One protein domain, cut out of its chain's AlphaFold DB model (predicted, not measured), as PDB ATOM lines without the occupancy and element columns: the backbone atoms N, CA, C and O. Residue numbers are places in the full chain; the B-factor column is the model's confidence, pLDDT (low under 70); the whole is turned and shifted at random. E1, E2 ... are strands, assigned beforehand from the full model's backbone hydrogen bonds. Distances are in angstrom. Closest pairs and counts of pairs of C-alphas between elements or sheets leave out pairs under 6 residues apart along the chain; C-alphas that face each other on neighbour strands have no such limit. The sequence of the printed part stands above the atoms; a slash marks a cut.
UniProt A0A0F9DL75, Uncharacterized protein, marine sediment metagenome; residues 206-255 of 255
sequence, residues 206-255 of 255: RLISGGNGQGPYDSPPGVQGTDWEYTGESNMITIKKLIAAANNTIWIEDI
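What this domain is: This is residues 206 to 255 of the 255 residues of an uncharacterized protein of marine sediment metagenome (UniProt A0A0F9DL75). With little regular structure, this is a drawn-out rod: a two-stranded hairpin, E2 and E3, makes one end, and the looped residues 206 to 227 with the short strand E1 make the other, joined by residues 231 to 239. The 50 printed residues have no named helix and three strands, E1, E2, E3 along the chain, which hold 16 residues; the class is all strand, the sheet E2 - E3 antiparallel. The whole is extended, radius of gyration of the C-alphas 15.7 A, spanning 50 by 21 by 14 A.

Where its parts are: E2, residues 240 to 246, is 16.8 A long. E3, residues 249 to 254, is 16.6 A long and ends at C-alpha 254 (-27.446, -29.795, -28.844). E1, residues 228 to 230, begins at C-alpha 228 (-43.205, -17.169, -19.533).

How they stand to each other: The hairpin E2 and E3 is antiparallel at 159 degrees, with N 243 and O 251 within hydrogen-bond range at 2.8 A. E1 is apart from both and pairs with no named strand; residues 206 to 207 pair antiparallel with its residues 228 to 229.

The domain as a whole: The farthest C-alphas, Gly 210 and Asn 247, are 50.2 A apart. The printed part has no cut and no long link. Residues 232 to 241, 253 and 255 have pLDDT under 70.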
ATOM      1  N   ARG A 206     -39.240 -13.661 -21.265       91.38
ATOM      2  CA  ARG A 206     -40.316 -12.674 -21.159       91.38
ATOM      3  C   ARG A 206     -41.554 -13.321 -20.561       91.38
ATOM      4  O   ARG A 206     -41.769 -14.521 -20.726       91.38
ATOM      5  N   LEU A 207     -42.364 -12.517 -19.880       94.69
ATOM      6  CA  LEU A 207     -43.660 -12.946 -19.365       94.69
ATOM      7  C   LEU A 207     -44.697 -12.951 -20.490       94.69
ATOM      8  O   LEU A 207     -44.731 -12.042 -21.325       94.69
ATOM      9  N   ILE A 208     -45.550 -13.969 -20.495       93.94
ATOM     10  CA  ILE A 208     -46.647 -14.101 -21.452       93.94
ATOM     11  C   ILE A 208     -47.853 -13.327 -20.916       93.94
ATOM     12  O   ILE A 208     -48.246 -13.453 -19.755       93.94
ATOM     13  N   SER A 209     -48.460 -12.503 -21.772       93.25
ATOM     14  CA  SER A 209     -49.664 -11.750 -21.415       93.25
ATOM     15  C   SER A 209     -50.803 -12.699 -21.031       93.25
ATOM     16  O   SER A 209     -51.212 -13.529 -21.839       93.25
ATOM     17  N   GLY A 210     -51.358 -12.525 -19.829       89.38
ATOM     18  CA  GLY A 210     -52.426 -13.374 -19.289       89.38
ATOM     19  C   GLY A 210     -51.945 -14.533 -18.408       89.38
ATOM     20  O   GLY A 210     -52.788 -15.227 -17.843       89.38
ATOM     21  N   GLY A 211     -50.630 -14.716 -18.258       90.19
ATOM     22  CA  GLY A 211     -50.044 -15.619 -17.268       90.19
ATOM     23  C   GLY A 211     -50.124 -15.084 -15.834       90.19
ATOM     24  O   GLY A 211     -50.560 -13.956 -15.586       90.19
ATOM     25  N   ASN A 212     -49.657 -15.879 -14.873       93.06
ATOM     26  CA  ASN A 212     -49.622 -15.526 -13.445       93.06
ATOM     27  C   ASN A 212     -48.523 -14.508 -13.065       93.06
ATOM     28  O   ASN A 212     -48.422 -14.124 -11.900       93.06
ATOM     29  N   GLY A 213     -47.710 -14.072 -14.032       91.75
ATOM     30  CA  GLY A 213     -46.618 -13.117 -13.833       91.75
ATOM     31  C   GLY A 213     -45.323 -13.721 -13.287       91.75
ATOM     32  O   GLY A 213     -44.401 -12.961 -13.001       91.75
ATOM     33  N   GLN A 214     -45.232 -15.047 -13.155       93.88
ATOM     34  CA  GLN A 214     -44.038 -15.737 -12.672       93.88
ATOM     35  C   GLN A 214     -43.141 -16.204 -13.825       93.88
ATOM     36  O   GLN A 214     -43.604 -16.757 -14.822       93.88
ATOM     37  N   GLY A 215     -41.838 -15.995 -13.669       88.75
ATOM     38  CA  GLY A 215     -40.793 -16.464 -14.570       88.75
ATOM     39  C   GLY A 215     -40.225 -17.844 -14.210       88.75
ATOM     40  O   GLY A 215     -40.627 -18.458 -13.218       88.75
ATOM     41  N   PRO A 216     -39.234 -18.326 -14.986       83.75
ATOM     42  CA  PRO A 216     -38.562 -19.609 -14.756       83.75
ATOM     43  C   PRO A 216     -37.741 -19.660 -13.460       83.75
ATOM     44  O   PRO A 216     -37.443 -20.745 -12.972       83.75
ATOM     45  N   TYR A 217     -37.350 -18.500 -12.924       84.75
ATOM     46  CA  TYR A 217     -36.440 -18.380 -11.777       84.75
ATOM     47  C   TYR A 217     -37.131 -17.897 -10.493       84.75
ATOM     48  O   TYR A 217     -36.448 -17.631  -9.504       84.75
ATOM     49  N   ASP A 218     -38.459 -17.765 -10.506       85.00
ATOM     50  CA  ASP A 218     -39.245 -17.389  -9.329       85.00
ATOM     51  C   ASP A 218     -39.540 -18.611  -8.440       85.00
ATOM     52  O   ASP A 218     -39.386 -19.759  -8.858       85.00
ATOM     53  N   SER A 219     -39.974 -18.374  -7.197       84.31
ATOM     54  CA  SER A 219     -40.364 -19.430  -6.253       84.31
ATOM     55  C   SER A 219     -41.796 -19.203  -5.740       84.31
ATOM     56  O   SER A 219     -42.003 -18.275  -4.955       84.31
ATOM     57  N   PRO A 220     -42.785 -20.037  -6.127       89.19
ATOM     58  CA  PRO A 220     -42.674 -21.146  -7.082       89.19
ATOM     59  C   PRO A 220     -42.439 -20.646  -8.521       89.19
ATOM     60  O   PRO A 220     -42.811 -19.513  -8.823       89.19
ATOM     61  N   PRO A 221     -41.841 -21.457  -9.408       86.81
ATOM     62  CA  PRO A 221     -41.618 -21.060 -10.794       86.81
ATOM     63  C   PRO A 221     -42.921 -21.085 -11.603       86.81
ATOM     64  O   PRO A 221     -43.785 -21.939 -11.385       86.81
ATOM     65  N   GLY A 222     -43.039 -20.171 -12.572       90.06
ATOM     66  CA  GLY A 222     -44.142 -20.166 -13.537       90.06
ATOM     67  C   GLY A 222     -44.055 -21.327 -14.536       90.06
ATOM     68  O   GLY A 222     -43.004 -21.946 -14.715       90.06
ATOM     69  N   VAL A 223     -45.147 -21.611 -15.241       93.44
ATOM     70  CA  VAL A 223     -45.216 -22.664 -16.264       93.44
ATOM     71  C   VAL A 223     -44.757 -22.122 -17.621       93.44
ATOM     72  O   VAL A 223     -45.327 -21.163 -18.145       93.44
ATOM     73  N   GLN A 224     -43.758 -22.766 -18.234       91.88
ATOM     74  CA  GLN A 224     -43.282 -22.396 -19.573       91.88
ATOM     75  C   GLN A 224     -44.411 -22.482 -20.610       91.88
ATOM     76  O   GLN A 224     -45.145 -23.467 -20.661       91.88
ATOM     77  N   GLY A 225     -44.534 -21.462 -21.459       88.38
ATOM     78  CA  GLY A 225     -45.565 -21.369 -22.497       88.38
ATOM     79  C   GLY A 225     -46.926 -20.869 -22.002       88.38
ATOM     80  O   GLY A 225     -47.761 -20.503 -22.827       88.38
ATOM     81  N   THR A 226     -47.132 -20.790 -20.684       92.56
ATOM     82  CA  THR A 226     -48.338 -20.211 -20.066       92.56
ATOM     83  C   THR A 226     -48.019 -18.884 -19.387       92.56
ATOM     84  O   THR A 226     -48.700 -17.889 -19.619       92.56
ATOM     85  N   ASP A 227     -46.957 -18.862 -18.580       92.31
ATOM     86  CA  ASP A 227     -46.574 -17.711 -17.762       92.31
ATOM     87  C   ASP A 227     -45.355 -16.976 -18.330       92.31
ATOM     88  O   ASP A 227     -45.257 -15.752 -18.236       92.31
ATOM     89  N   TRP A 228     -44.447 -17.707 -18.984       92.69
ATOM     90  CA  TRP A 228     -43.205 -17.169 -19.533       92.69
ATOM     91  C   TRP A 228     -42.687 -17.969 -20.739       92.69
ATOM     92  O   TRP A 228     -43.035 -19.135 -20.933       92.69
ATOM     93  N   GLU A 229     -41.810 -17.361 -21.537       89.25
ATOM     94  CA  GLU A 229     -41.048 -18.026 -22.605       89.25
ATOM     95  C   GLU A 229     -39.610 -17.487 -22.682       89.25
ATOM     96  O   GLU A 229     -39.367 -16.306 -22.420       89.25
ATOM     97  N   TYR A 230     -38.640 -18.345 -23.025       87.69
ATOM     98  CA  TYR A 230     -37.249 -17.922 -23.222       87.69
ATOM     99  C   TYR A 230     -37.121 -17.046 -24.471       87.69
ATOM    100  O   TYR A 230     -37.674 -17.369 -25.519       87.69
ATOM    101  N   THR A 231     -36.360 -15.955 -24.373       79.38
ATOM    102  CA  THR A 231     -36.125 -15.039 -25.499       79.38
ATOM    103  C   THR A 231     -34.772 -15.246 -26.171       79.38
ATOM    104  O   THR A 231     -34.622 -14.889 -27.334       79.38
ATOM    105  N   GLY A 232     -33.782 -15.815 -25.471       66.19
ATOM    106  CA  GLY A 232     -32.425 -16.011 -26.014       66.19
ATOM    107  C   GLY A 232     -31.672 -14.707 -26.338       66.19
ATOM    108  O   GLY A 232     -30.612 -14.733 -26.955       66.19
ATOM    109  N   GLU A 233     -32.199 -13.557 -25.914       65.12
ATOM    110  CA  GLU A 233     -31.710 -12.203 -26.205       65.12
ATOM    111  C   GLU A 233     -30.380 -11.851 -25.514       65.12
ATOM    112  O   GLU A 233     -29.741 -10.870 -25.882       65.12
ATOM    113  N   SER A 234     -29.895 -12.656 -24.562       53.31
ATOM    114  CA  SER A 234     -28.595 -12.435 -23.893       53.31
ATOM    115  C   SER A 234     -27.376 -12.954 -24.679       53.31
ATOM    116  O   SER A 234     -26.388 -13.360 -24.077       53.31
ATOM    117  N   ASN A 235     -27.427 -12.996 -26.018       49.81
ATOM    118  CA  ASN A 235     -26.411 -13.622 -26.892       49.81
ATOM    119  C   ASN A 235     -26.126 -15.117 -26.612       49.81
ATOM    120  O   ASN A 235     -25.230 -15.701 -27.223       49.81
ATOM    121  N   MET A 236     -26.900 -15.771 -25.743       53.34
ATOM    122  CA  MET A 236     -26.907 -17.223 -25.591       53.34
ATOM    123  C   MET A 236     -27.988 -17.810 -26.489       53.34
ATOM    124  O   MET A 236     -29.147 -17.936 -26.105       53.34
ATOM    125  N   ILE A 237     -27.591 -18.152 -27.709       48.31
ATOM    126  CA  ILE A 237     -28.496 -18.669 -28.743       48.31
ATOM    127  C   ILE A 237     -28.602 -20.205 -28.676       48.31
ATOM    128  O   ILE A 237     -29.426 -20.805 -29.363       48.31
ATOM    129  N   THR A 238     -27.765 -20.884 -27.878       53.00
ATOM    130  CA  THR A 238     -27.772 -22.353 -27.770       53.00
ATOM    131  C   THR A 238     -27.196 -22.809 -26.431       53.00
ATOM    132  O   THR A 238     -26.054 -22.484 -26.108       53.00
ATOM    133  N   ILE A 239     -27.965 -23.595 -25.671       54.31
ATOM    134  CA  ILE A 239     -27.421 -24.411 -24.583       54.31
ATOM    135  C   ILE A 239     -26.933 -25.701 -25.233       54.31
ATOM    136  O   ILE A 239     -27.712 -26.396 -25.881       54.31
ATOM    137  N   LYS A 240     -25.646 -26.007 -25.085       62.84
ATOM    138  CA  LYS A 240     -25.079 -27.267 -25.557       62.84
ATOM    139  C   LYS A 240     -24.500 -28.033 -24.377       62.84
ATOM    140  O   LYS A 240     -23.838 -27.447 -23.519       62.84
ATOM    141  N   LYS A 241     -24.752 -29.335 -24.315       59.59
ATOM    142  CA  LYS A 241     -24.195 -30.206 -23.278       59.59
ATOM    143  C   LYS A 241     -22.727 -30.467 -23.592       59.59
ATOM    144  O   LYS A 241     -22.405 -30.911 -24.691       59.59
ATOM    145  N   LEU A 242     -21.839 -30.200 -22.632       82.06
ATOM    146  CA  LEU A 242     -20.427 -30.573 -22.723       82.06
ATOM    147  C   LEU A 242     -20.305 -32.099 -22.710       82.06
ATOM    148  O   LEU A 242     -20.671 -32.746 -21.732       82.06
ATOM    149  N   ILE A 243     -19.790 -32.664 -23.797       88.56
ATOM    150  CA  ILE A 243     -19.598 -34.108 -23.959       88.56
ATOM    151  C   ILE A 243     -18.186 -34.514 -23.541       88.56
ATOM    152  O   ILE A 243     -18.004 -35.534 -22.884       88.56
ATOM    153  N   ALA A 244     -17.184 -33.720 -23.925       79.81
ATOM    154  CA  ALA A 244     -15.781 -33.972 -23.616       79.81
ATOM    155  C   ALA A 244     -14.933 -32.703 -23.797       79.81
ATOM    156  O   ALA A 244     -15.303 -31.805 -24.561       79.81
ATOM    157  N   ALA A 245     -13.760 -32.667 -23.160       84.06
ATOM    158  CA  ALA A 245     -12.705 -31.691 -23.427       84.06
ATOM    159  C   ALA A 245     -11.327 -32.373 -23.390       84.06
ATOM    160  O   ALA A 245     -11.000 -33.066 -22.429       84.06
ATOM    161  N   ALA A 246     -10.532 -32.210 -24.448       83.00
ATOM    162  CA  ALA A 246      -9.190 -32.784 -24.582       83.00
ATOM    163  C   ALA A 246      -8.434 -32.096 -25.726       83.00
ATOM    164  O   ALA A 246      -9.051 -31.644 -26.688       83.00
ATOM    165  N   ASN A 247      -7.097 -32.049 -25.656       75.62
ATOM    166  CA  ASN A 247      -6.238 -31.511 -26.725       75.62
ATOM    167  C   ASN A 247      -6.707 -30.141 -27.255       75.62
ATOM    168  O   ASN A 247      -6.864 -29.952 -28.461       75.62
ATOM    169  N   ASN A 248      -6.975 -29.196 -26.348       77.44
ATOM    170  CA  ASN A 248      -7.448 -27.848 -26.686       77.44
ATOM    171  C   ASN A 248      -8.767 -27.806 -27.490       77.44
ATOM    172  O   ASN A 248      -9.055 -26.822 -28.167       77.44
ATOM    173  N   THR A 249      -9.563 -28.875 -27.423       76.62
ATOM    174  CA  THR A 249     -10.835 -29.025 -28.135       76.62
ATOM    175  C   THR A 249     -11.954 -29.335 -27.145       76.62
ATOM    176  O   THR A 249     -11.754 -30.083 -26.185       76.62
ATOM    177  N   ILE A 250     -13.131 -28.761 -27.389       84.75
ATOM    178  CA  ILE A 250     -14.347 -28.965 -26.600       84.75
ATOM    179  C   ILE A 250     -15.421 -29.541 -27.529       84.75
ATOM    180  O   ILE A 250     -15.699 -28.965 -28.581       84.75
ATOM    181  N   TRP A 251     -16.027 -30.661 -27.137       79.19
ATOM    182  CA  TRP A 251     -17.151 -31.271 -27.848       79.19
ATOM    183  C   TRP A 251     -18.443 -30.989 -27.106       79.19
ATOM    184  O   TRP A 251     -18.550 -31.243 -25.905       79.19
ATOM    185  N   ILE A 252     -19.423 -30.482 -27.841       85.06
ATOM    186  CA  ILE A 252     -20.704 -30.040 -27.311       85.06
ATOM    187  C   ILE A 252     -21.830 -30.566 -28.209       85.06
ATOM    188  O   ILE A 252     -21.716 -30.482 -29.432       85.06
ATOM    189  N   GLU A 253     -22.892 -31.123 -27.629       69.00
ATOM    190  CA  GLU A 253     -24.095 -31.547 -28.367       69.00
ATOM    191  C   GLU A 253     -25.262 -30.595 -28.104       69.00
ATOM    192  O   GLU A 253     -25.330 -29.980 -27.038       69.00
ATOM    193  N   ASP A 254     -26.161 -30.458 -29.078       70.44
ATOM    194  CA  ASP A 254     -27.446 -29.795 -28.844       70.44
ATOM    195  C   ASP A 254     -28.251 -30.595 -27.813       70.44
ATOM    196  O   ASP A 254     -28.231 -31.827 -27.835       70.44
ATOM    197  N   ILE A 255     -28.912 -29.887 -26.895       56.41
ATOM    198  CA  ILE A 255     -29.853 -30.473 -25.931       56.41
ATOM    199  C   ILE A 255     -31.250 -30.504 -26.548       56.41
ATOM    200  O   ILE A 255     -31.637 -29.479 -27.156       56.41
TER     201      ILE A 255